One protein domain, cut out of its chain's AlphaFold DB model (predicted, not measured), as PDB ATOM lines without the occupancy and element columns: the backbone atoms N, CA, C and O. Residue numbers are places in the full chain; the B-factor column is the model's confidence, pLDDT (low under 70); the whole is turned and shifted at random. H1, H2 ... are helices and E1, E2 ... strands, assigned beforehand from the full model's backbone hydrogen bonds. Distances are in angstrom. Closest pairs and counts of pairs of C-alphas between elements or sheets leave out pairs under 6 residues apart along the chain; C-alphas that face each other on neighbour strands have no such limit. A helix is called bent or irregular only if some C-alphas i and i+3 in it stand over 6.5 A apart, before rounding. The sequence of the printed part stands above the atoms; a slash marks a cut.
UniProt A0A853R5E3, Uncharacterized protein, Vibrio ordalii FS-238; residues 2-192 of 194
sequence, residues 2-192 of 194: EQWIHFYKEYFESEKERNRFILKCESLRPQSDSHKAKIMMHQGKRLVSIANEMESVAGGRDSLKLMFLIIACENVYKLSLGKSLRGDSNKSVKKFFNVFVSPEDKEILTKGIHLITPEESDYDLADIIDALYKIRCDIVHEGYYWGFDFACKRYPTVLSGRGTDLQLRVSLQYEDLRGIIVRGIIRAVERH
ATOM      1  N   GLU A   2     136.551 157.565 182.448       86.38
ATOM      2  CA  GLU A   2     135.931 158.243 183.603       86.38
ATOM      3  C   GLU A   2     134.837 159.256 183.241       86.38
ATOM      4  O   GLU A   2     133.765 159.224 183.837       86.38
ATOM      5  N   GLN A   3     135.043 160.083 182.206       88.31
ATOM      6  CA  GLN A   3     134.026 161.058 181.782       88.31
ATOM      7  C   GLN A   3     132.678 160.422 181.394       88.31
ATOM      8  O   GLN A   3     131.632 161.037 181.580       88.31
ATOM      9  N   TRP A   4     132.692 159.196 180.862       92.00
ATOM     10  CA  TRP A   4     131.478 158.464 180.491       92.00
ATOM     11  C   TRP A   4     130.817 157.863 181.725       92.00
ATOM     12  O   TRP A   4     129.605 157.955 181.885       92.00
ATOM     13  N   ILE A   5     131.627 157.288 182.616       91.81
ATOM     14  CA  ILE A   5     131.172 156.700 183.879       91.81
ATOM     15  C   ILE A   5     130.447 157.746 184.724       91.81
ATOM     16  O   ILE A   5     129.349 157.478 185.204       91.81
ATOM     17  N   HIS A   6     131.039 158.933 184.870       93.75
ATOM     18  CA  HIS A   6     130.447 160.016 185.645       93.75
ATOM     19  C   HIS A   6     129.132 160.497 185.024       93.75
ATOM     20  O   HIS A   6     128.116 160.546 185.712       93.75
ATOM     21  N   PHE A   7     129.128 160.771 183.715       96.38
ATOM     22  CA  PHE A   7     127.939 161.255 183.011       96.38
ATOM     23  C   PHE A   7     126.767 160.265 183.074       96.38
ATOM     24  O   PHE A   7     125.626 160.670 183.275       96.38
ATOM     25  N   TYR A   8     127.041 158.966 182.920       96.44
ATOM     26  CA  TYR A   8     126.003 157.939 182.853       96.44
ATOM     27  C   TYR A   8     125.615 157.327 184.208       96.44
ATOM     28  O   TYR A   8     124.775 156.432 184.249       96.44
ATOM     29  N   LYS A   9     126.213 157.778 185.318       94.50
ATOM     30  CA  LYS A   9     126.070 157.144 186.639       94.50
ATOM     31  C   LYS A   9     124.615 156.995 187.096       94.50
ATOM     32  O   LYS A   9     124.290 155.986 187.704       94.50
ATOM     33  N   GLU A  10     123.771 157.980 186.805       94.62
ATOM     34  CA  GLU A  10     122.387 158.064 187.300       94.62
ATOM     35  C   GLU A  10     121.365 157.335 186.411       94.62
ATOM     36  O   GLU A  10     120.181 157.315 186.729       94.62
ATOM     37  N   TYR A  11     121.797 156.762 185.282       96.69
ATOM     38  CA  TYR A  11     120.890 156.256 184.243       96.69
ATOM     39  C   TYR A  11     120.887 154.735 184.083       96.69
ATOM     40  O   TYR A  11     120.211 154.224 183.195       96.69
ATOM     41  N   PHE A  12     121.638 154.023 184.919       96.25
ATOM     42  CA  PHE A  12     121.721 152.566 184.921       96.25
ATOM     43  C   PHE A  12     121.525 152.047 186.341       96.25
ATOM     44  O   PHE A  12     122.020 152.653 187.292       96.25
ATOM     45  N   GLU A  13     120.857 150.904 186.485       93.25
ATOM     46  CA  GLU A  13     120.567 150.308 187.798       93.25
ATOM     47  C   GLU A  13     121.832 149.786 188.489       93.25
ATOM     48  O   GLU A  13     121.909 149.720 189.715       93.25
ATOM     49  N   SER A  14     122.848 149.414 187.704       96.19
ATOM     50  CA  SER A  14     124.110 148.897 188.226       96.19
ATOM     51  C   SER A  14     125.330 149.429 187.483       96.19
ATOM     52  O   SER A  14     125.325 149.661 186.271       96.19
ATOM     53  N   GLU A  15     126.449 149.525 188.204       95.31
ATOM     54  CA  GLU A  15     127.741 149.885 187.614       95.31
ATOM     55  C   GLU A  15     128.181 148.907 186.524       95.31
ATOM     56  O   GLU A  15     128.779 149.304 185.522       95.31
ATOM     57  N   LYS A  16     127.867 147.619 186.707       95.88
ATOM     58  CA  LYS A  16     128.181 146.558 185.748       95.88
ATOM     59  C   LYS A  16     127.480 146.804 184.415       95.88
ATOM     60  O   LYS A  16     128.106 146.671 183.364       95.88
ATOM     61  N   GLU A  17     126.202 147.167 184.451       95.50
ATOM     62  CA  GLU A  17     125.425 147.469 183.254       95.50
ATOM     63  C   GLU A  17     125.945 148.715 182.536       95.50
ATOM     64  O   GLU A  17     126.252 148.640 181.343       95.50
ATOM     65  N   ARG A  18     126.153 149.812 183.275       96.69
ATOM     66  CA  ARG A  18     126.749 151.053 182.760       96.69
ATOM     67  C   ARG A  18     128.089 150.792 182.074       96.69
ATOM     68  O   ARG A  18     128.313 151.212 180.941       96.69
ATOM     69  N   ASN A  19     128.997 150.091 182.755       95.75
ATOM     70  CA  ASN A  19     130.332 149.817 182.228       95.75
ATOM     71  C   ASN A  19     130.253 148.933 180.979       95.75
ATOM     72  O   ASN A  19     130.965 149.185 180.008       95.75
ATOM     73  N   ARG A  20     129.353 147.943 180.958       95.38
ATOM     74  CA  ARG A  20     129.094 147.118 179.771       95.38
ATOM     75  C   ARG A  20     128.588 147.959 178.597       95.38
ATOM     76  O   ARG A  20     129.092 147.778 177.494       95.38
ATOM     77  N   PHE A  21     127.634 148.864 178.821       96.25
ATOM     78  CA  PHE A  21     127.137 149.788 177.795       96.25
ATOM     79  C   PHE A  21     128.279 150.630 177.205       96.25
ATOM     80  O   PHE A  21     128.498 150.610 175.992       96.25
ATOM     81  N   ILE A  22     129.072 151.288 178.060       96.19
ATOM     82  CA  ILE A  22     130.189 152.150 177.639       96.19
ATOM     83  C   ILE A  22     131.247 151.347 176.874       96.19
ATOM     84  O   ILE A  22     131.670 151.761 175.795       96.19
ATOM     85  N   LEU A  23     131.676 150.197 177.402       95.38
ATOM     86  CA  LEU A  23     132.713 149.372 176.777       95.38
ATOM     87  C   LEU A  23     132.268 148.836 175.417       95.38
ATOM     88  O   LEU A  23     133.049 148.883 174.467       95.38
ATOM     89  N   LYS A  24     131.007 148.392 175.301       94.81
ATOM     90  CA  LYS A  24     130.437 147.992 174.011       94.81
ATOM     91  C   LYS A  24     130.522 149.144 173.014       94.81
ATOM     92  O   LYS A  24     131.123 148.954 171.963       94.81
ATOM     93  N   CYS A  25     130.025 150.336 173.366       94.56
ATOM     94  CA  CYS A  25     130.095 151.520 172.502       94.56
ATOM     95  C   CYS A  25     131.531 151.854 172.080       94.56
ATOM     96  O   CYS A  25     131.809 152.063 170.902       94.56
ATOM     97  N   GLU A  26     132.456 151.920 173.040       94.88
ATOM     98  CA  GLU A  26     133.835 152.345 172.789       94.88
ATOM     99  C   GLU A  26     134.605 151.366 171.903       94.88
ATOM    100  O   GLU A  26     135.465 151.803 171.134       94.88
ATOM    101  N   SER A  27     134.258 150.079 171.958       94.00
ATOM    102  CA  SER A  27     134.883 149.025 171.155       94.00
ATOM    103  C   SER A  27     134.500 149.052 169.663       94.00
ATOM    104  O   SER A  27     135.163 148.403 168.850       94.00
ATOM    105  N   LEU A  28     133.470 149.819 169.280       93.50
ATOM    106  CA  LEU A  28     132.968 149.888 167.903       93.50
ATOM    107  C   LEU A  28     133.949 150.608 166.971       93.50
ATOM    108  O   LEU A  28     134.289 151.781 167.166       93.50
ATOM    109  N   ARG A  29     134.360 149.910 165.910       91.62
ATOM    110  CA  ARG A  29     135.320 150.403 164.914       91.62
ATOM    111  C   ARG A  29     134.641 151.262 163.839       91.62
ATOM    112  O   ARG A  29     133.521 150.926 163.468       91.62
ATOM    113  N   PRO A  30     135.314 152.290 163.283       87.12
ATOM    114  CA  PRO A  30     134.743 153.195 162.277       87.12
ATOM    115  C   PRO A  30     134.125 152.530 161.045       87.12
ATOM    116  O   PRO A  30     133.201 153.076 160.458       87.12
ATOM    117  N   GLN A  31     134.627 151.358 160.657       83.88
ATOM    118  CA  GLN A  31     134.177 150.622 159.475       83.88
ATOM    119  C   GLN A  31     132.919 149.769 159.722       83.88
ATOM    120  O   GLN A  31     132.420 149.149 158.792       83.88
ATOM    121  N   SER A  32     132.433 149.686 160.964       85.50
ATOM    122  CA  SER A  32     131.216 148.945 161.306       85.50
ATOM    123  C   SER A  32     129.984 149.832 161.150       85.50
ATOM    124  O   SER A  32     129.983 150.966 161.625       85.50
ATOM    125  N   ASP A  33     128.893 149.291 160.604       81.31
ATOM    126  CA  ASP A  33     127.593 149.980 160.562       81.31
ATOM    127  C   ASP A  33     127.095 150.388 161.958       81.31
ATOM    128  O   ASP A  33     126.407 151.401 162.113       81.31
ATOM    129  N   SER A  34     127.494 149.649 162.997       88.50
ATOM    130  CA  SER A  34     127.194 149.957 164.397       88.50
ATOM    131  C   SER A  34     128.003 151.139 164.936       88.50
ATOM    132  O   SER A  34     127.656 151.678 165.983       88.50
ATOM    133  N   HIS A  35     129.043 151.621 164.240       91.62
ATOM    134  CA  HIS A  35     129.860 152.756 164.695       91.62
ATOM    135  C   HIS A  35     129.036 154.019 164.967       91.62
ATOM    136  O   HIS A  35     129.365 154.796 165.866       91.62
ATOM    137  N   LYS A  36     127.908 154.196 164.268       92.12
ATOM    138  CA  LYS A  36     126.957 155.279 164.549       92.12
ATOM    139  C   LYS A  36     126.470 155.291 165.999       92.12
ATOM    140  O   LYS A  36     126.226 156.367 166.529       92.12
ATOM    141  N   ALA A  37     126.396 154.140 166.670       95.06
ATOM    142  CA  ALA A  37     126.046 154.063 168.084       95.06
ATOM    143  C   ALA A  37     127.075 154.773 168.975       95.06
ATOM    144  O   ALA A  37     126.700 155.544 169.859       95.06
ATOM    145  N   LYS A  38     128.369 154.604 168.678       95.50
ATOM    146  CA  LYS A  38     129.448 155.338 169.353       95.50
ATOM    147  C   LYS A  38     129.320 156.843 169.117       95.50
ATOM    148  O   LYS A  38     129.395 157.619 170.067       95.50
ATOM    149  N   ILE A  39     129.058 157.252 167.873       95.44
ATOM    150  CA  ILE A  39     128.872 158.668 167.523       95.44
ATOM    151  C   ILE A  39     127.661 159.255 168.262       95.44
ATOM    152  O   ILE A  39     127.775 160.329 168.845       95.44
ATOM    153  N   MET A  40     126.524 158.551 168.297       96.62
ATOM    154  CA  MET A  40     125.326 158.983 169.027       96.62
ATOM    155  C   MET A  40     125.594 159.147 170.526       96.62
ATOM    156  O   MET A  40     125.230 160.180 171.086       96.62
ATOM    157  N   MET A  41     126.276 158.183 171.160       97.44
ATOM    158  CA  MET A  41     126.672 158.281 172.571       97.44
ATOM    159  C   MET A  41     127.526 159.533 172.811       97.44
ATOM    160  O   MET A  41     127.264 160.314 173.727       97.44
ATOM    161  N   HIS A  42     128.527 159.760 171.955       96.88
ATOM    162  CA  HIS A  42     129.456 160.882 172.097       96.88
ATOM    163  C   HIS A  42     128.774 162.234 171.893       96.88
ATOM    164  O   HIS A  42     128.934 163.133 172.720       96.88
ATOM    165  N   GLN A  43     128.002 162.377 170.815       96.44
ATOM    166  CA  GLN A  43     127.297 163.619 170.491       96.44
ATOM    167  C   GLN A  43     126.208 163.928 171.519       96.44
ATOM    168  O   GLN A  43     126.111 165.066 171.977       96.44
ATOM    169  N   GLY A  44     125.448 162.913 171.940       97.69
ATOM    170  CA  GLY A  44     124.432 163.045 172.977       97.69
ATOM    171  C   GLY A  44     125.021 163.555 174.291       97.69
ATOM    172  O   GLY A  44     124.595 164.593 174.793       97.69
ATOM    173  N   LYS A  45     126.071 162.895 174.804       97.69
ATOM    174  CA  LYS A  45     126.777 163.352 176.012       97.69
ATOM    175  C   LYS A  45     127.308 164.767 175.858       97.69
ATOM    176  O   LYS A  45     127.161 165.563 176.778       97.69
ATOM    177  N   ARG A  46     127.952 165.082 174.727       97.88
ATOM    178  CA  ARG A  46     128.546 166.404 174.490       97.88
ATOM    179  C   ARG A  46     127.492 167.502 174.579       97.88
ATOM    180  O   ARG A  46     127.685 168.446 175.331       97.88
ATOM    181  N   LEU A  47     126.386 167.365 173.853       98.38
ATOM    182  CA  LEU A  47     125.337 168.387 173.795       98.38
ATOM    183  C   LEU A  47     124.604 168.537 175.131       98.38
ATOM    184  O   LEU A  47     124.375 169.657 175.573       98.38
ATOM    185  N   VAL A  48     124.317 167.428 175.818       98.31
ATOM    186  CA  VAL A  48     123.720 167.476 177.161       98.31
ATOM    187  C   VAL A  48     124.689 168.082 178.184       98.31
ATOM    188  O   VAL A  48     124.264 168.846 179.042       98.31
ATOM    189  N   SER A  49     125.992 167.799 178.088       97.69
ATOM    190  CA  SER A  49     126.992 168.417 178.976       97.69
ATOM    191  C   SER A  49     127.067 169.928 178.758       97.69
ATOM    192  O   SER A  49     127.071 170.671 179.729       97.69
ATOM    193  N   ILE A  50     127.034 170.385 177.499       97.81
ATOM    194  CA  ILE A  50     126.974 171.820 177.183       97.81
ATOM    195  C   ILE A  50     125.704 172.441 177.775       97.81
ATOM    196  O   ILE A  50     125.778 173.509 178.370       97.81
ATOM    197  N   ALA A  51     124.553 171.764 177.676       97.56
ATOM    198  CA  ALA A  51     123.320 172.235 178.305       97.56
ATOM    199  C   ALA A  51     123.485 172.412 179.828       97.56
ATOM    200  O   ALA A  51     123.075 173.441 180.353       97.56
ATOM    201  N   ASN A  52     124.122 171.461 180.521       96.25
ATOM    202  CA  ASN A  52     124.379 171.567 181.964       96.25
ATOM    203  C   ASN A  52     125.275 172.771 182.301       96.25
ATOM    204  O   ASN A  52     125.066 173.447 183.305       96.25
ATOM    205  N   GLU A  53     126.277 173.040 181.462       97.19
ATOM    206  CA  GLU A  53     127.239 174.131 181.651       97.19
ATOM    207  C   GLU A  53     126.632 175.518 181.389       97.19
ATOM    208  O   GLU A  53     127.205 176.525 181.798       97.19
ATOM    209  N   MET A  54     125.453 175.620 180.764       95.50
ATOM    210  CA  MET A  54     124.845 176.929 180.493       95.50
ATOM    211  C   MET A  54     124.479 177.707 181.753       95.50
ATOM    212  O   MET A  54     124.426 178.928 181.686       95.50
ATOM    213  N   GLU A  55     124.296 177.056 182.904       92.25
ATOM    214  CA  GLU A  55     124.094 177.798 184.153       92.25
ATOM    215  C   GLU A  55     125.335 178.613 184.548       92.25
ATOM    216  O   GLU A  55     125.210 179.742 185.012       92.25
ATOM    217  N   SER A  56     126.544 178.082 184.335       95.25
ATOM    218  CA  SER A  56     127.776 178.814 184.652       95.25
ATOM    219  C   SER A  56     128.157 179.822 183.567       95.25
ATOM    220  O   SER A  56     128.768 180.843 183.873       95.25
ATOM    221  N   VAL A  57     127.792 179.553 182.310       94.38
ATOM    222  CA  VAL A  57     128.088 180.434 181.168       94.38
ATOM    223  C   VAL A  57     127.100 181.600 181.076       94.38
ATOM    224  O   VAL A  57     127.497 182.729 180.800       94.38
ATOM    225  N   ALA A  58     125.814 181.331 181.286       90.38
ATOM    226  CA  ALA A  58     124.717 182.275 181.116       90.38
ATOM    227  C   ALA A  58     123.586 181.952 182.109       90.38
ATOM    228  O   ALA A  58     122.487 181.553 181.718       90.38
ATOM    229  N   GLY A  59     123.876 182.111 183.403       89.75
ATOM    230  CA  GLY A  59     122.945 181.808 184.493       89.75
ATOM    231  C   GLY A  59     121.575 182.470 184.328       89.75
ATOM    232  O   GLY A  59     121.463 183.609 183.866       89.75
ATOM    233  N   GLY A  60     120.522 181.725 184.671       85.56
ATOM    234  CA  GLY A  60     119.132 182.159 184.494       85.56
ATOM    235  C   GLY A  60     118.661 182.254 183.035       85.56
ATOM    236  O   GLY A  60     117.657 182.909 182.766       85.56
ATOM    237  N   ARG A  61     119.381 181.658 182.071       90.19
ATOM    238  CA  ARG A  61     118.974 181.563 180.654       90.19
ATOM    239  C   ARG A  61     118.636 180.124 180.279       90.19
ATOM    240  O   ARG A  61     119.300 179.496 179.454       90.19
ATOM    241  N   ASP A  62     117.574 179.597 180.867       92.81
ATOM    242  CA  ASP A  62     117.134 178.208 180.686       92.81
ATOM    243  C   ASP A  62     116.747 177.867 179.242       92.81
ATOM    244  O   ASP A  62     116.917 176.731 178.794       92.81
ATOM    245  N   SER A  63     116.329 178.870 178.476       92.38
ATOM    246  CA  SER A  63     116.157 178.789 177.025       92.38
ATOM    247  C   SER A  63     117.394 178.182 176.334       92.38
ATOM    248  O   SER A  63     117.265 177.271 175.514       92.38
ATOM    249  N   LEU A  64     118.614 178.592 176.715       94.62
ATOM    250  CA  LEU A  64     119.859 178.041 176.156       94.62
ATOM    251  C   LEU A  64     120.063 176.567 176.525       94.62
ATOM    252  O   LEU A  64     120.496 175.777 175.681       94.62
ATOM    253  N   LYS A  65     119.716 176.174 177.755       96.44
ATOM    254  CA  LYS A  65     119.754 174.767 178.180       96.44
ATOM    255  C   LYS A  65     118.816 173.927 177.314       96.44
ATOM    256  O   LYS A  65     119.233 172.906 176.765       96.44
ATOM    257  N   LEU A  66     117.572 174.386 177.146       96.19
ATOM    258  CA  LEU A  66     116.569 173.725 176.310       96.19
ATOM    259  C   LEU A  66     117.050 173.597 174.860       96.19
ATOM    260  O   LEU A  66     116.955 172.514 174.284       96.19
ATOM    261  N   MET A  67     117.621 174.657 174.281       96.31
ATOM    262  CA  MET A  67     118.157 174.636 172.917       96.31
ATOM    263  C   MET A  67     119.125 173.465 172.704       96.31
ATOM    264  O   MET A  67     118.953 172.689 171.762       96.31
ATOM    265  N   PHE A  68     120.128 173.308 173.573       98.06
ATOM    266  CA  PHE A  68     121.112 172.230 173.437       98.06
ATOM    267  C   PHE A  68     120.504 170.840 173.643       98.06
ATOM    268  O   PHE A  68     120.884 169.904 172.934       98.06
ATOM    269  N   LEU A  69     119.526 170.705 174.544       98.56
ATOM    270  CA  LEU A  69     118.776 169.462 174.722       98.56
ATOM    271  C   LEU A  69     117.990 169.077 173.456       98.56
ATOM    272  O   LEU A  69     118.079 167.937 173.000       98.56
ATOM    273  N   ILE A  70     117.289 170.025 172.828       98.12
ATOM    274  CA  ILE A  70     116.533 169.783 171.587       98.12
ATOM    275  C   ILE A  70     117.469 169.454 170.414       98.12
ATOM    276  O   ILE A  70     117.193 168.529 169.645       98.12
ATOM    277  N   ILE A  71     118.615 170.136 170.308       97.25
ATOM    278  CA  ILE A  71     119.649 169.822 169.307       97.25
ATOM    279  C   ILE A  71     120.215 168.408 169.525       97.25
ATOM    280  O   ILE A  71     120.493 167.705 168.551       97.25
ATOM    281  N   ALA A  72     120.363 167.954 170.776       98.25
ATOM    282  CA  ALA A  72     120.784 166.585 171.072       98.25
ATOM    283  C   ALA A  72     119.787 165.552 170.524       98.25
ATOM    284  O   ALA A  72     120.206 164.614 169.841       98.25
ATOM    285  N   CYS A  73     118.487 165.756 170.756       98.19
ATOM    286  CA  CYS A  73     117.423 164.898 170.226       98.19
ATOM    287  C   CYS A  73     117.464 164.823 168.694       98.19
ATOM    288  O   CYS A  73     117.457 163.735 168.113       98.19
ATOM    289  N   GLU A  74     117.549 165.985 168.038       96.06
ATOM    290  CA  GLU A  74     117.627 166.093 166.581       96.06
ATOM    291  C   GLU A  74     118.834 165.326 166.024       96.06
ATOM    292  O   GLU A  74     118.689 164.491 165.127       96.06
ATOM    293  N   ASN A  75     120.023 165.588 166.573       94.94
ATOM    294  CA  ASN A  75     121.269 164.992 166.102       94.94
ATOM    295  C   ASN A  75     121.282 163.477 166.294       94.94
ATOM    296  O   ASN A  75     121.641 162.746 165.371       94.94
ATOM    297  N   VAL A  76     120.863 162.991 167.463       96.25
ATOM    298  CA  VAL A  76     120.829 161.552 167.752       96.25
ATOM    299  C   VAL A  76     119.843 160.837 166.832       96.25
ATOM    300  O   VAL A  76     120.189 159.805 166.257       96.25
ATOM    301  N   TYR A  77     118.657 161.403 166.595       95.56
ATOM    302  CA  TYR A  77     117.712 160.802 165.657       95.56
ATOM    303  C   TYR A  77     118.243 160.783 164.219       95.56
ATOM    304  O   TYR A  77     118.194 159.741 163.565       95.56
ATOM    305  N   LYS A  78     118.823 161.884 163.728       93.31
ATOM    306  CA  LYS A  78     119.414 161.927 162.378       93.31
ATOM    307  C   LYS A  78     120.545 160.910 162.209       93.31
ATOM    308  O   LYS A  78     120.595 160.214 161.195       93.31
ATOM    309  N   LEU A  79     121.411 160.772 163.215       92.56
ATOM    310  CA  LEU A  79     122.481 159.773 163.218       92.56
ATOM    311  C   LEU A  79     121.937 158.340 163.189       92.56
ATOM    312  O   LEU A  79     122.489 157.499 162.480       92.56
ATOM    313  N   SER A  80     120.839 158.067 163.898       92.50
ATOM    314  CA  SER A  80     120.223 156.735 163.932       92.50
ATOM    315  C   SER A  80     119.805 156.240 162.536       92.50
ATOM    316  O   SER A  80     119.998 155.070 162.194       92.50
ATOM    317  N   LEU A  81     119.338 157.161 161.686       88.06
ATOM    318  CA  LEU A  81     118.898 156.878 160.319       88.06
ATOM    319  C   LEU A  81     120.045 156.686 159.319       88.06
ATOM    320  O   LEU A  81     119.793 156.236 158.202       88.06
ATOM    321  N   GLY A  82     121.282 157.059 159.669       76.56
ATOM    322  CA  GLY A  82     122.422 157.010 158.746       76.56
ATOM    323  C   GLY A  82     122.259 157.898 157.502       76.56
ATOM    324  O   GLY A  82     122.951 157.694 156.508       76.56
ATOM    325  N   LYS A  83     121.331 158.865 157.524       66.12
ATOM    326  CA  LYS A  83     121.027 159.758 156.399       66.12
ATOM    327  C   LYS A  83     121.020 161.210 156.859       66.12
ATOM    328  O   LYS A  83     120.417 161.549 157.875       66.12
ATOM    329  N   SER A  84     121.624 162.084 156.057       58.19
ATOM    330  CA  SER A  84     121.469 163.530 156.211       58.19
ATOM    331  C   SER A  84     120.067 163.937 155.747       58.19
ATOM    332  O   SER A  84     119.862 164.256 154.576       58.19
ATOM    333  N   LEU A  85     119.089 163.924 156.655       60.44
ATOM    334  CA  LEU A  85     117.778 164.524 156.407       60.44
ATOM    335  C   LEU A  85     117.926 166.051 156.398       60.44
ATOM    336  O   LEU A  85     117.868 166.713 157.440       60.44
ATOM    337  N   ARG A  86     118.171 166.615 155.213       61.38
ATOM    338  CA  ARG A  86     118.199 168.064 155.003       61.38
ATOM    339  C   ARG A  86     116.757 168.584 155.079       61.38
ATOM    340  O   ARG A  86     115.901 168.094 154.354       61.38
ATOM    341  N   GLY A  87     116.497 169.548 155.964       65.69
ATOM    342  CA  GLY A  87     115.209 170.253 156.041       65.69
ATOM    343  C   GLY A  87     114.125 169.654 156.947       65.69
ATOM    344  O   GLY A  87     113.025 170.190 156.946       65.69
ATOM    345  N   ASP A  88     114.399 168.603 157.735       81.81
ATOM    346  CA  ASP A  88     113.364 167.950 158.567       81.81
ATOM    347  C   ASP A  88     113.673 167.926 160.078       81.81
ATOM    348  O   ASP A  88     113.484 166.924 160.773       81.81
ATOM    349  N   SER A  89     114.219 169.032 160.593       87.75
ATOM    350  CA  SER A  89     114.688 169.156 161.982       87.75
ATOM    351  C   SER A  89     113.569 168.969 163.010       87.75
ATOM    352  O   SER A  89     113.711 168.120 163.886       87.75
ATOM    353  N   ASN A  90     112.421 169.638 162.854       92.94
ATOM    354  CA  ASN A  90     111.284 169.457 163.766       92.94
ATOM    355  C   ASN A  90     110.779 167.999 163.768       92.94
ATOM    356  O   ASN A  90     110.698 167.357 164.817       92.94
ATOM    357  N   LYS A  91     110.540 167.402 162.588       93.56
ATOM    358  CA  LYS A  91     110.093 166.000 162.537       93.56
ATOM    359  C   LYS A  91     111.124 165.043 163.123       93.56
ATOM    360  O   LYS A  91     110.731 164.054 163.732       93.56
ATOM    361  N   SER A  92     112.420 165.333 162.991       94.56
ATOM    362  CA  SER A  92     113.476 164.540 163.632       94.56
ATOM    363  C   SER A  92     113.344 164.559 165.156       94.56
ATOM    364  O   SER A  92     113.419 163.506 165.786       94.56
ATOM    365  N   VAL A  93     113.066 165.725 165.747       96.81
ATOM    366  CA  VAL A  93     112.831 165.853 167.193       96.81
ATOM    367  C   VAL A  93     111.554 165.114 167.602       96.81
ATOM    368  O   VAL A  93     111.605 164.272 168.495       96.81
ATOM    369  N   LYS A  94     110.424 165.311 166.909       96.69
ATOM    370  CA  LYS A  94     109.188 164.549 167.191       96.69
ATOM    371  C   LYS A  94     109.403 163.044 167.120       96.69
ATOM    372  O   LYS A  94     108.896 162.288 167.948       96.69
ATOM    373  N   LYS A  95     110.146 162.580 166.117       96.19
ATOM    374  CA  LYS A  95     110.447 161.159 165.961       96.19
ATOM    375  C   LYS A  95     111.393 160.657 167.045       96.19
ATOM    376  O   LYS A  95     111.174 159.544 167.505       96.19
ATOM    377  N   PHE A  96     112.353 161.453 167.514       97.75
ATOM    378  CA  PHE A  96     113.158 161.105 168.689       97.75
ATOM    379  C   PHE A  96     112.263 160.771 169.890       97.75
ATOM    380  O   PHE A  96     112.346 159.663 170.425       97.75
ATOM    381  N   PHE A  97     111.364 161.689 170.265       98.25
ATOM    382  CA  PHE A  97     110.465 161.486 171.402       98.25
ATOM    383  C   PHE A  97     109.530 160.299 171.176       98.25
ATOM    384  O   PHE A  97     109.372 159.457 172.051       98.25
ATOM    385  N   ASN A  98     108.974 160.145 169.978       97.25
ATOM    386  CA  ASN A  98     108.086 159.024 169.693       97.25
ATOM    387  C   ASN A  98     108.787 157.661 169.726       97.25
ATOM    388  O   ASN A  98     108.216 156.695 170.233       97.25
ATOM    389  N   VAL A  99     110.005 157.574 169.192       96.94
ATOM    390  CA  VAL A  99     110.684 156.302 168.926       96.94
ATOM    391  C   VAL A  99     111.558 155.856 170.095       96.94
ATOM    392  O   VAL A  99     111.626 154.652 170.356       96.94
ATOM    393  N   PHE A 100     112.237 156.783 170.777       98.06
ATOM    394  CA  PHE A 100     113.261 156.457 171.775       98.06
ATOM    395  C   PHE A 100     112.878 156.804 173.213       98.06
ATOM    396  O   PHE A 100     113.461 156.240 174.134       98.06
ATOM    397  N   VAL A 101     111.907 157.687 173.440       98.38
ATOM    398  CA  VAL A 101     111.438 157.994 174.798       98.38
ATOM    399  C   VAL A 101     110.358 156.984 175.207       98.38
ATOM    400  O   VAL A 101     109.503 156.622 174.393       98.38
ATOM    401  N   SER A 102     110.430 156.471 176.440       98.00
ATOM    402  CA  SER A 102     109.482 155.460 176.923       98.00
ATOM    403  C   SER A 102     108.104 156.060 177.200       98.00
ATOM    404  O   SER A 102     107.986 157.281 177.319       98.00
ATOM    405  N   PRO A 103     107.047 155.234 177.284       98.12
ATOM    406  CA  PRO A 103     105.708 155.709 177.624       98.12
ATOM    407  C   PRO A 103     105.659 156.506 178.935       98.12
ATOM    408  O   PRO A 103     105.040 157.562 178.974       98.12
ATOM    409  N   GLU A 104     106.380 156.063 179.964       97.88
ATOM    410  CA  GLU A 104     106.411 156.706 181.283       97.88
ATOM    411  C   GLU A 104     107.079 158.085 181.204       97.88
ATOM    412  O   GLU A 104     106.562 159.075 181.709       97.88
ATOM    413  N   ASP A 105     108.212 158.173 180.497       98.12
ATOM    414  CA  ASP A 105     108.916 159.436 180.270       98.12
ATOM    415  C   ASP A 105     108.066 160.419 179.433       98.12
ATOM    416  O   ASP A 105     108.103 161.630 179.662       98.12
ATOM    417  N   LYS A 106     107.280 159.917 178.468       97.88
ATOM    418  CA  LYS A 106     106.332 160.734 177.688       97.88
ATOM    419  C   LYS A 106     105.206 161.271 178.562       97.88
ATOM    420  O   LYS A 106     104.849 162.432 178.415       97.88
ATOM    421  N   GLU A 107     104.675 160.451 179.463       96.25
ATOM    422  CA  GLU A 107     103.629 160.855 180.403       96.25
ATOM    423  C   GLU A 107     104.124 161.925 181.385       96.25
ATOM    424  O   GLU A 107     103.413 162.885 181.677       96.25
ATOM    425  N   ILE A 108     105.368 161.808 181.861       95.88
ATOM    426  CA  ILE A 108     106.003 162.858 182.671       95.88
ATOM    427  C   ILE A 108     106.085 164.164 181.872       95.88
ATOM    428  O   ILE A 108     105.760 165.226 182.403       95.88
ATOM    429  N   LEU A 109     106.476 164.100 180.594       94.75
ATOM    430  CA  LEU A 109     106.572 165.286 179.743       94.75
ATOM    431  C   LEU A 109     105.206 165.951 179.522       94.75
ATOM    432  O   LEU A 109     105.102 167.168 179.660       94.75
ATOM    433  N   THR A 110     104.165 165.168 179.221       93.50
ATOM    434  CA  THR A 110     102.814 165.694 178.962       93.50
ATOM    435  C   THR A 110     102.147 166.266 180.208       93.50
ATOM    436  O   THR A 110     101.414 167.244 180.113       93.50
ATOM    437  N   LYS A 111     102.429 165.714 181.394       92.00
ATOM    438  CA  LYS A 111     101.974 166.288 182.673       92.00
ATOM    439  C   LYS A 111     102.812 167.485 183.128       92.00
ATOM    440  O   LYS A 111     102.338 168.300 183.913       92.00
ATOM    441  N   GLY A 112     104.069 167.556 182.697       92.06
ATOM    442  CA  GLY A 112     105.027 168.574 183.119       92.06
ATOM    443  C   GLY A 112     104.959 169.879 182.324       92.06
ATOM    444  O   GLY A 112     105.485 170.903 182.769       92.06
ATOM    445  N   ILE A 113     104.359 169.852 181.134       91.19
ATOM    446  CA  ILE A 113     104.277 170.998 180.228       91.19
ATOM    447  C   ILE A 113     102.850 171.109 179.716       91.19
ATOM    448  O   ILE A 113     102.364 170.229 179.012       91.19
ATOM    449  N   HIS A 114     102.211 172.230 180.032       89.31
ATOM    450  CA  HIS A 114     100.864 172.531 179.586       89.31
ATOM    451  C   HIS A 114     100.855 173.696 178.605       89.31
ATOM    452  O   HIS A 114     101.366 174.777 178.913       89.31
ATOM    453  N   LEU A 115     100.238 173.482 177.445       87.31
ATOM    454  CA  LEU A 115      99.919 174.540 176.495       87.31
ATOM    455  C   LEU A 115      98.685 175.289 176.998       87.31
ATOM    456  O   LEU A 115      97.657 174.686 177.290       87.31
ATOM    457  N   ILE A 116      98.807 176.605 177.145       82.75
ATOM    458  CA  ILE A 116      97.686 177.489 177.453       82.75
ATOM    459  C   ILE A 116      97.175 178.007 176.110       82.75
ATOM    460  O   ILE A 116      97.762 178.913 175.515       82.75
ATOM    461  N   THR A 117      96.108 177.394 175.613       73.62
ATOM    462  CA  THR A 117      95.411 177.807 174.394       73.62
ATOM    463  C   THR A 117      94.172 178.641 174.744       73.62
ATOM    464  O   THR A 117      93.587 178.443 175.810       73.62
ATOM    465  N   PRO A 118      93.760 179.600 173.889       67.19
ATOM    466  CA  PRO A 118      92.543 180.393 174.110       67.19
ATOM    467  C   PRO A 118      91.261 179.551 174.147       67.19
ATOM    468  O   PRO A 118      90.282 179.937 174.779       67.19
ATOM    469  N   GLU A 119      91.277 178.412 173.461       64.12
ATOM    470  CA  GLU A 119      90.220 177.407 173.456       64.12
ATOM    471  C   GLU A 119      90.686 176.228 174.322       64.12
ATOM    472  O   GLU A 119      91.885 175.948 174.358       64.12
ATOM    473  N   GLU A 120      89.780 175.536 175.023       60.25
ATOM    474  CA  GLU A 120      90.061 174.280 175.753       60.25
ATOM    475  C   GLU A 120      90.356 173.131 174.767       60.25
ATOM    476  O   GLU A 120      89.698 172.095 174.751       60.25
ATOM    477  N   SER A 121      91.304 173.348 173.861       68.25
ATOM    478  CA  SER A 121      91.756 172.374 172.888       68.25
ATOM    479  C   SER A 121      92.587 171.324 173.614       68.25
ATOM    480  O   SER A 121      93.582 171.651 174.267       68.25
ATOM    481  N   ASP A 122      92.214 170.058 173.460       79.00
ATOM    482  CA  ASP A 122      93.116 168.965 173.795       79.00
ATOM    483  C   ASP A 122      94.370 169.076 172.915       79.00
ATOM    484  O   ASP A 122      94.275 169.219 171.694       79.00
ATOM    485  N   TYR A 123      95.544 169.015 173.541       86.62
ATOM    486  CA  TYR A 123      96.836 168.940 172.862       86.62
ATOM    487  C   TYR A 123      97.522 167.622 173.199       86.62
ATOM    488  O   TYR A 123      97.301 167.027 174.259       86.62
ATOM    489  N   ASP A 124      98.388 167.171 172.302       91.12
ATOM    490  CA  ASP A 124      99.131 165.932 172.470       91.12
ATOM    491  C   ASP A 124     100.637 166.167 172.693       91.12
ATOM    492  O   ASP A 124     101.147 167.286 172.812       91.12
ATOM    493  N   LEU A 125     101.383 165.066 172.787       93.75
ATOM    494  CA  LEU A 125     102.837 165.106 172.915       93.75
ATOM    495  C   LEU A 125     103.499 165.865 171.751       93.75
ATOM    496  O   LEU A 125     104.491 166.557 171.963       93.75
ATOM    497  N   ALA A 126     103.006 165.709 170.522       93.88
ATOM    498  CA  ALA A 126     103.592 166.341 169.349       93.88
ATOM    499  C   ALA A 126     103.450 167.868 169.395       93.88
ATOM    500  O   ALA A 126     104.404 168.542 169.000       93.88
ATOM    501  N   ASP A 127     102.341 168.387 169.923       92.12
ATOM    502  CA  ASP A 127     102.132 169.825 170.132       92.12
ATOM    503  C   ASP A 127     103.114 170.396 171.168       92.12
ATOM    504  O   ASP A 127     103.723 171.450 170.960       92.12
ATOM    505  N   ILE A 128     103.358 169.663 172.260       93.12
ATOM    506  CA  ILE A 128     104.373 170.041 173.260       93.12
ATOM    507  C   ILE A 128     105.762 170.092 172.618       93.12
ATOM    508  O   ILE A 128     106.520 171.042 172.831       93.12
ATOM    509  N   ILE A 129     106.113 169.084 171.812       95.31
ATOM    510  CA  ILE A 129     107.406 169.062 171.121       95.31
ATOM    511  C   ILE A 129     107.519 170.209 170.111       95.31
ATOM    512  O   ILE A 129     108.596 170.799 170.007       95.31
ATOM    513  N   ASP A 130     106.439 170.565 169.412       93.38
ATOM    514  CA  ASP A 130     106.414 171.738 168.532       93.38
ATOM    515  C   ASP A 130     106.704 173.027 169.296       93.38
ATOM    516  O   ASP A 130     107.519 173.837 168.845       93.38
ATOM    517  N   ALA A 131     106.096 173.203 170.469       91.56
ATOM    518  CA  ALA A 131     106.324 174.380 171.294       91.56
ATOM    519  C   ALA A 131     107.781 174.472 171.776       91.56
ATOM    520  O   ALA A 131     108.419 175.516 171.624       91.56
ATOM    521  N   LEU A 132     108.353 173.367 172.271       93.19
ATOM    522  CA  LEU A 132     109.766 173.314 172.668       93.19
ATOM    523  C   LEU A 132     110.713 173.563 171.484       93.19
ATOM    524  O   LEU A 132     111.733 174.244 171.621       93.19
ATOM    525  N   TYR A 133     110.382 173.029 170.307       93.88
ATOM    526  CA  TYR A 133     111.157 173.253 169.092       93.88
ATOM    527  C   TYR A 133     111.081 174.713 168.626       93.88
ATOM    528  O   TYR A 133     112.097 175.271 168.207       93.88
ATOM    529  N   LYS A 134     109.912 175.356 168.731       91.62
ATOM    530  CA  LYS A 134     109.741 176.775 168.395       91.62
ATOM    531  C   LYS A 134     110.596 177.669 169.292       91.62
ATOM    532  O   LYS A 134     111.334 178.484 168.755       91.62
ATOM    533  N   ILE A 135     110.634 177.413 170.602       90.69
ATOM    534  CA  ILE A 135     111.548 178.121 171.518       90.69
ATOM    535  C   ILE A 135     113.005 177.985 171.051       90.69
ATOM    536  O   ILE A 135     113.741 178.968 170.979       90.69
ATOM    537  N   ARG A 136     113.433 176.777 170.658       92.12
ATOM    538  CA  ARG A 136     114.771 176.565 170.078       92.12
ATOM    539  C   ARG A 136     114.995 177.390 168.803       92.12
ATOM    540  O   ARG A 136     116.117 177.835 168.568       92.12
ATOM    541  N   CYS A 137     113.985 177.563 167.952       90.94
ATOM    542  CA  CYS A 137     114.083 178.407 166.759       90.94
ATOM    543  C   CYS A 137     114.227 179.889 167.110       90.94
ATOM    544  O   CYS A 137     115.116 180.529 166.557       90.94
ATOM    545  N   ASP A 138     113.433 180.398 168.052       89.69
ATOM    546  CA  ASP A 138     113.479 181.803 168.476       89.69
ATOM    547  C   ASP A 138     114.864 182.166 169.036       89.69
ATOM    548  O   ASP A 138     115.416 183.228 168.761       89.69
ATOM    549  N   ILE A 139     115.497 181.240 169.754       90.56
ATOM    550  CA  ILE A 139     116.864 181.419 170.252       90.56
ATOM    551  C   ILE A 139     117.879 181.514 169.106       90.56
ATOM    552  O   ILE A 139     118.759 182.373 169.125       90.56
ATOM    553  N   VAL A 140     117.798 180.609 168.127       89.31
ATOM    554  CA  VAL A 140     118.813 180.484 167.066       89.31
ATOM    555  C   VAL A 140     118.660 181.548 165.981       89.31
ATOM    556  O   VAL A 140     119.670 181.978 165.429       89.31
ATOM    557  N   HIS A 141     117.433 181.948 165.650       88.25
ATOM    558  CA  HIS A 141     117.170 182.916 164.583       88.25
ATOM    559  C   HIS A 141     117.019 184.344 165.108       88.25
ATOM    560  O   HIS A 141     117.530 185.264 164.477       88.25
ATOM    561  N   GLU A 142     116.395 184.522 166.277       87.31
ATOM    562  CA  GLU A 142     116.049 185.848 166.810       87.31
ATOM    563  C   GLU A 142     116.898 186.250 168.028       87.31
ATOM    564  O   GLU A 142     116.829 187.388 168.490       87.31
ATOM    565  N   GLY A 143     117.703 185.335 168.584       87.06
ATOM    566  CA  GLY A 143     118.492 185.598 169.793       87.06
ATOM    567  C   GLY A 143     117.636 185.771 171.054       87.06
ATOM    568  O   GLY A 143     118.043 186.449 171.998       87.06
ATOM    569  N   TYR A 144     116.433 185.190 171.086       86.94
ATOM    570  CA  TYR A 144     115.493 185.366 172.193       86.94
ATOM    571  C   TYR A 144     115.793 184.414 173.366       86.94
ATOM    572  O   TYR A 144     115.211 183.338 173.493       86.94
ATOM    573  N   TYR A 145     116.720 184.800 174.249       86.75
ATOM    574  CA  TYR A 145     117.247 183.937 175.327       86.75
ATOM    575  C   TYR A 145     116.430 183.917 176.637       86.75
ATOM    576  O   TYR A 145     116.897 183.377 177.638       86.75
ATOM    577  N   TRP A 146     115.247 184.532 176.663       83.81
ATOM    578  CA  TRP A 146     114.412 184.735 177.864       83.81
ATOM    579  C   TRP A 146     112.949 184.315 177.654       83.81
ATOM    580  O   TRP A 146     112.068 184.695 178.420       83.81
ATOM    581  N   GLY A 147     112.673 183.548 176.596       78.88
ATOM    582  CA  GLY A 147     111.328 183.061 176.276       78.88
ATOM    583  C   GLY A 147     110.891 181.821 177.045       78.88
ATOM    584  O   GLY A 147     109.736 181.416 176.936       78.88
ATOM    585  N   PHE A 148     111.808 181.204 177.787       88.25
ATOM    586  CA  PHE A 148     111.572 179.949 178.477       88.25
ATOM    587  C   PHE A 148     112.448 179.782 179.712       88.25
ATOM    588  O   PHE A 148     113.669 179.933 179.607       88.25
ATOM    589  N   ASP A 149     111.804 179.351 180.798       90.12
ATOM    590  CA  ASP A 149     112.401 178.895 182.048       90.12
ATOM    591  C   ASP A 149     111.798 177.561 182.510       90.12
ATOM    592  O   ASP A 149     110.592 177.320 182.381       90.12
ATOM    593  N   PHE A 150     112.639 176.689 183.067       91.56
ATOM    594  CA  PHE A 150     112.178 175.464 183.715       91.56
ATOM    595  C   PHE A 150     111.490 175.788 185.042       91.56
ATOM    596  O   PHE A 150     111.681 176.857 185.625       91.56
ATOM    597  N   ALA A 151     110.685 174.852 185.548       90.12
ATOM    598  CA  ALA A 151     110.154 174.972 186.897       90.12
ATOM    599  C   ALA A 151     111.283 174.882 187.928       90.12
ATOM    600  O   ALA A 151     112.275 174.175 187.737       90.12
ATOM    601  N   CYS A 152     111.090 175.531 189.074       82.88
ATOM    602  CA  CYS A 152     111.932 175.317 190.245       82.88
ATOM    603  C   CYS A 152     111.161 174.523 191.307       82.88
ATOM    604  O   CYS A 152     109.932 174.499 191.314       82.88
ATOM    605  N   LYS A 153     111.866 173.930 192.280       75.50
ATOM    606  CA  LYS A 153     111.242 173.150 193.373       75.50
ATOM    607  C   LYS A 153     110.169 173.904 194.169       75.50
ATOM    608  O   LYS A 153     109.410 173.277 194.898       75.50
ATOM    609  N   ARG A 154     110.157 175.238 194.104       69.38
ATOM    610  CA  ARG A 154     109.243 176.083 194.877       69.38
ATOM    611  C   ARG A 154     108.016 176.527 194.087       69.38
ATOM    612  O   ARG A 154     106.970 176.697 194.700       69.38
ATOM    613  N   TYR A 155     108.132 176.714 192.772       69.56
ATOM    614  CA  TYR A 155     107.064 177.291 191.954       69.56
ATOM    615  C   TYR A 155     107.114 176.750 190.516       69.56
ATOM    616  O   TYR A 155     108.211 176.658 189.951       69.56
ATOM    617  N   PRO A 156     105.953 176.431 189.907       72.31
ATOM    618  CA  PRO A 156     105.876 176.217 188.469       72.31
ATOM    619  C   PRO A 156     106.164 177.532 187.741       72.31
ATOM    620  O   PRO A 156     105.811 178.613 188.222       72.31
ATOM    621  N   THR A 157     106.760 177.436 186.562       76.25
ATOM    622  CA  THR A 157     107.032 178.592 185.713       76.25
ATOM    623  C   THR A 157     105.869 178.763 184.745       76.25
ATOM    624  O   THR A 157     105.526 177.860 183.984       76.25
ATOM    625  N   VAL A 158     105.231 179.931 184.777       63.78
ATOM    626  CA  VAL A 158     104.266 180.334 183.751       63.78
ATOM    627  C   VAL A 158     104.974 181.307 182.827       63.78
ATOM    628  O   VAL A 158     105.383 182.385 183.251       63.78
ATOM    629  N   LEU A 159     105.127 180.914 181.570       66.88
ATOM    630  CA  LEU A 159     105.790 181.707 180.551       66.88
ATOM    631  C   LEU A 159     104.729 182.286 179.627       66.88
ATOM    632  O   LEU A 159     104.086 181.572 178.854       66.88
ATOM    633  N   SER A 160     104.564 183.603 179.698       50.59
ATOM    634  CA  SER A 160     103.951 184.371 178.622       50.59
ATOM    635  C   SER A 160     105.065 184.762 177.656       50.59
ATOM    636  O   SER A 160     105.841 185.677 177.951       50.59
ATOM    637  N   GLY A 161     105.187 184.080 176.520       48.69
ATOM    638  CA  GLY A 161     106.121 184.522 175.494       48.69
ATOM    639  C   GLY A 161     105.726 185.917 175.005       48.69
ATOM    640  O   GLY A 161     104.697 186.087 174.357       48.69
ATOM    641  N   ARG A 162     106.524 186.950 175.302       40.28
ATOM    642  CA  ARG A 162     106.417 188.216 174.567       40.28
ATOM    643  C   ARG A 162     106.938 187.960 173.154       40.28
ATOM    644  O   ARG A 162     108.143 187.883 172.959       40.28
ATOM    645  N   GLY A 163     106.024 187.801 172.196       47.94
ATOM    646  CA  GLY A 163     106.339 187.594 170.776       47.94
ATOM    647  C   GLY A 163     106.048 186.189 170.239       47.94
ATOM    648  O   GLY A 163     106.147 185.978 169.035       47.94
ATOM    649  N   THR A 164     105.632 185.246 171.087       52.44
ATOM    650  CA  THR A 164     105.106 183.951 170.641       52.44
ATOM    651  C   THR A 164     103.656 183.831 171.079       52.44
ATOM    652  O   THR A 164     103.379 183.948 172.267       52.44
ATOM    653  N   ASP A 165     102.746 183.485 170.168       61.81
ATOM    654  CA  ASP A 165     101.350 183.147 170.515       61.81
ATOM    655  C   ASP A 165     101.229 181.906 171.430       61.81
ATOM    656  O   ASP A 165     100.135 181.500 171.808       61.81
ATOM    657  N   LEU A 166     102.357 181.280 171.783       67.69
ATOM    658  CA  LEU A 166     102.443 180.163 172.710       67.69
ATOM    659  C   LEU A 166     102.563 180.675 174.145       67.69
ATOM    660  O   LEU A 166     103.541 181.329 174.514       67.69
ATOM    661  N   GLN A 167     101.589 180.306 174.968       79.75
ATOM    662  CA  GLN A 167     101.684 180.398 176.416       79.75
ATOM    663  C   GLN A 167     101.906 178.996 176.981       79.75
ATOM    664  O   GLN A 167     101.189 178.056 176.643       79.75
ATOM    665  N   LEU A 168     102.923 178.850 177.829       86.56
ATOM    666  CA  LEU A 168     103.292 177.570 178.431       86.56
ATOM    667  C   LEU A 168     103.241 177.679 179.948       86.56
ATOM    668  O   LEU A 168     103.791 178.609 180.540       86.56
ATOM    669  N   ARG A 169     102.645 176.682 180.594       88.56
ATOM    670  CA  ARG A 169     102.846 176.422 182.018       88.56
ATOM    671  C   ARG A 169     103.758 175.214 182.157       88.56
ATOM    672  O   ARG A 169     103.383 174.103 181.800       88.56
ATOM    673  N   VAL A 170     104.944 175.444 182.697       90.81
ATOM    674  CA  VAL A 170     105.986 174.439 182.887       90.81
ATOM    675  C   VAL A 170     106.083 174.129 184.378       90.81
ATOM    676  O   VAL A 170     106.430 174.988 185.185       90.81
ATOM    677  N   SER A 171     105.752 172.900 184.757       92.38
ATOM    678  CA  SER A 171     105.980 172.339 186.098       92.38
ATOM    679  C   SER A 171     107.172 171.371 186.125       92.38
ATOM    680  O   SER A 171     107.621 170.976 187.200       92.38
ATOM    681  N   LEU A 172     107.705 171.026 184.950       92.62
ATOM    682  CA  LEU A 172     108.864 170.160 184.768       92.62
ATOM    683  C   LEU A 172     110.179 170.875 185.119       92.62
ATOM    684  O   LEU A 172     110.427 171.988 184.642       92.62
ATOM    685  N   GLN A 173     111.044 170.230 185.908       94.12
ATOM    686  CA  GLN A 173     112.382 170.753 186.200       94.12
ATOM    687  C   GLN A 173     113.363 170.401 185.077       94.12
ATOM    688  O   GLN A 173     113.145 169.482 184.279       94.12
ATOM    689  N   TYR A 174     114.481 171.125 185.032       95.06
ATOM    690  CA  TYR A 174     115.544 170.879 184.062       95.06
ATOM    691  C   TYR A 174     116.053 169.433 184.126       95.06
ATOM    692  O   TYR A 174     116.214 168.771 183.099       95.06
ATOM    693  N   GLU A 175     116.275 168.926 185.337       95.88
ATOM    694  CA  GLU A 175     116.807 167.594 185.603       95.88
ATOM    695  C   GLU A 175     115.893 166.492 185.062       95.88
ATOM    696  O   GLU A 175     116.396 165.483 184.559       95.88
ATOM    697  N   ASP A 176     114.578 166.710 185.104       96.19
ATOM    698  CA  ASP A 176     113.582 165.764 184.608       96.19
ATOM    699  C   ASP A 176     113.647 165.668 183.081       96.19
ATOM    700  O   ASP A 176     113.830 164.575 182.536       96.19
ATOM    701  N   LEU A 177     113.592 166.809 182.376       97.44
ATOM    702  CA  LEU A 177     113.696 166.829 180.912       97.44
ATOM    703  C   LEU A 177     115.052 166.295 180.443       97.44
ATOM    704  O   LEU A 177     115.122 165.474 179.523       97.44
ATOM    705  N   ARG A 178     116.138 166.725 181.095       98.19
ATOM    706  CA  ARG A 178     117.490 166.212 180.847       98.19
ATOM    707  C   ARG A 178     117.514 164.695 181.001       98.19
ATOM    708  O   ARG A 178     118.048 164.003 180.137       98.19
ATOM    709  N   GLY A 179     116.932 164.168 182.078       98.31
ATOM    710  CA  GLY A 179     116.905 162.737 182.354       98.31
ATOM    711  C   GLY A 179     116.127 161.936 181.312       98.31
ATOM    712  O   GLY A 179     116.635 160.923 180.829       98.31
ATOM    713  N   ILE A 180     114.952 162.428 180.910       98.56
ATOM    714  CA  ILE A 180     114.138 161.861 179.826       98.56
ATOM    715  C   ILE A 180     114.959 161.760 178.536       98.56
ATOM    716  O   ILE A 180     115.018 160.705 177.898       98.56
ATOM    717  N   ILE A 181     115.641 162.846 178.167       98.69
ATOM    718  CA  ILE A 181     116.430 162.905 176.934       98.69
ATOM    719  C   ILE A 181     117.633 161.967 177.010       98.69
ATOM    720  O   ILE A 181     117.862 161.215 176.065       98.69
ATOM    721  N   VAL A 182     118.372 161.932 178.124       98.62
ATOM    722  CA  VAL A 182     119.523 161.023 178.260       98.62
ATOM    723  C   VAL A 182     119.092 159.556 178.195       98.62
ATOM    724  O   VAL A 182     119.724 158.783 177.474       98.62
ATOM    725  N   ARG A 183     117.989 159.169 178.851       98.62
ATOM    726  CA  ARG A 183     117.422 157.815 178.713       98.62
ATOM    727  C   ARG A 183     117.005 157.515 177.272       98.62
ATOM    728  O   ARG A 183     117.278 156.424 176.774       98.62
ATOM    729  N   GLY A 184     116.411 158.483 176.572       98.44
ATOM    730  CA  GLY A 184     116.112 158.372 175.141       98.44
ATOM    731  C   GLY A 184     117.366 158.144 174.287       98.44
ATOM    732  O   GLY A 184     117.379 157.271 173.423       98.44
ATOM    733  N   ILE A 185     118.454 158.864 174.567       98.50
ATOM    734  CA  ILE A 185     119.742 158.691 173.882       98.50
ATOM    735  C   ILE A 185     120.311 157.293 174.140       98.50
ATOM    736  O   ILE A 185     120.744 156.644 173.192       98.50
ATOM    737  N   ILE A 186     120.287 156.806 175.385       98.31
ATOM    738  CA  ILE A 186     120.753 155.452 175.731       98.31
ATOM    739  C   ILE A 186     119.981 154.407 174.920       98.31
ATOM    740  O   ILE A 186     120.600 153.615 174.212       98.31
ATOM    741  N   ARG A 187     118.644 154.473 174.910       98.06
ATOM    742  CA  ARG A 187     117.797 153.552 174.130       98.06
ATOM    743  C   ARG A 187     118.079 153.639 172.625       98.06
ATOM    744  O   ARG A 187     118.077 152.620 171.934       98.06
ATOM    745  N   ALA A 188     118.338 154.839 172.098       97.12
ATOM    746  CA  ALA A 188     118.726 155.024 170.699       97.12
ATOM    747  C   ALA A 188     120.069 154.350 170.386       97.12
ATOM    748  O   ALA A 188     120.206 153.697 169.352       97.12
ATOM    749  N   VAL A 189     121.046 154.480 171.283       97.19
ATOM    750  CA  VAL A 189     122.368 153.857 171.168       97.19
ATOM    751  C   VAL A 189     122.253 152.334 171.225       97.19
ATOM    752  O   VAL A 189     122.743 151.663 170.322       97.19
ATOM    753  N   GLU A 190     121.549 151.778 172.209       95.88
ATOM    754  CA  GLU A 190     121.402 150.325 172.388       95.88
ATOM    755  C   GLU A 190     120.775 149.627 171.179       95.88
ATOM    756  O   GLU A 190     121.230 148.551 170.791       95.88
ATOM    757  N   ARG A 191     119.802 150.266 170.518       94.62
ATOM    758  CA  ARG A 191     119.189 149.755 169.276       94.62
ATOM    759  C   ARG A 191     120.154 149.609 168.099       94.62
ATOM    760  O   ARG A 191     119.779 149.008 167.102       94.62
ATOM    761  N   HIS A 192     121.342 150.200 168.180       90.94
ATOM    762  CA  HIS A 192     122.335 150.189 167.107       90.94
ATOM    763  C   HIS A 192     123.635 149.467 167.490       90.94
ATOM    764  O   HIS A 192     124.557 149.403 166.676       90.94
TER     765      HIS A 192
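AT A GLANCE: This is residues 2 to 192 of the 194 residues of an uncharacterized protein of Vibrio ordalii FS-238 (UniProt A0A853R5E3). Three long helices, H3, H4 and H8, lie side by side as a bundle in the middle, with H5 and H7 packed crosswise on H4. H1 and H2 make a corner at one end of the longest axis, and a small sheet of E1, E3 and E2 stands toward the other end, with part of H7 packed on it. The printed part has 191 residues, with eight named helices and three named strands in the order H1 H2 H3 H4 H5 H6 E1 H7 E2 E3 H8; the sheet runs E1 E3 E2, all antiparallel, and the class is mostly helix. The whole is compact, with a radius of gyration of the C-alphas of 16.8 A and spans of 52 by 37 by 31 A.

IN THESE COORDINATES: H1, residues 2 to 8, begins at C-alpha 2 at (135.931, 158.243, 183.603). H2 is residues 15 to 27, 18.0 A long from first to last C-alpha. H3, residues 35 to 57, is the longest helix at 32.3 A; it has a kink of 25 degrees near residue 51 and is irregular, but only just, with C-alphas 52 and 55 6.6 A apart. H4, residues 62 to 80, measures 27.4 A. H5 is residues 89 to 100 and H6 is residues 103 to 112, followed directly by strand E1, residues 113 to 116. H7, residues 125 to 142, measures 25.3 A and ends at C-alpha 142 at (116.049, 185.848, 166.810). Strands E2, residues 157 to 160, and E3, residues 167 to 170, come next. H8, residues 174 to 190, measures 24.4 A and ends at C-alpha 190 at (121.402, 150.325, 172.388).

HOW THE PARTS SIT: H4 is the hub, touching H3, H5, H7 and H8. H3 and H4 are a helical hairpin at a shallow tilt of 4 degrees, opposite ways; their closest C-alphas, of Ala 51 and Lys 65, are 4.4 A apart. H8 touches H3, closest at the C-alphas of Ala 37 and Val 189, 4.8 A. H5 touches H4 with its line about perpendicular at 75 degrees, the closest C-alphas being those of Glu 74 and Val 93, 4.8 A. H7 touches H4 at a steep tilt of 68 degrees, only just short of about perpendicular, closest at the C-alphas of Met 67 and Arg 136, 4.8 A. H2 touches H3 with residues 25 to 26 alone, closest at the C-alphas of Cys 25 and Lys 38, 5.0 A. H1 touches H2 at 64 degrees, a steep tilt, with the C-alphas of Tyr 8 and Arg 18 closest at 6.9 A. H6 touches H7, closest at the C-alphas of Thr 110 and Leu 125, 6.1 A. H7 is on the sheet, with residues 125 to 132 within 10 A of E1 and E3. E1, H7 and E2 form a split strand-helix-strand unit, two strands running the same way with E3 between them, and its crossover is left-handed. Across E1 and E3, N 114 and O 169 are within hydrogen-bond range at 2.8 A; across the hairpin E2 and E3, N 157 and O 170 are at 2.8 A. Every O i to N i+4 pair is within range in H1, H2, H4, H5, H6, H7 and H8, and 17 of 19 in H3.

THE WHOLE: The two C-alphas farthest apart, of Gln 31 and Glu 119, are 53.3 A apart. The printed part has no cut, and the link from H7 to E2, residues 143 to 156, is long. The mean pLDDT of the printed part is 89.5; it is under 70 at residues 83 to 87, 118 to 121, 154 to 155 and 158 to 166.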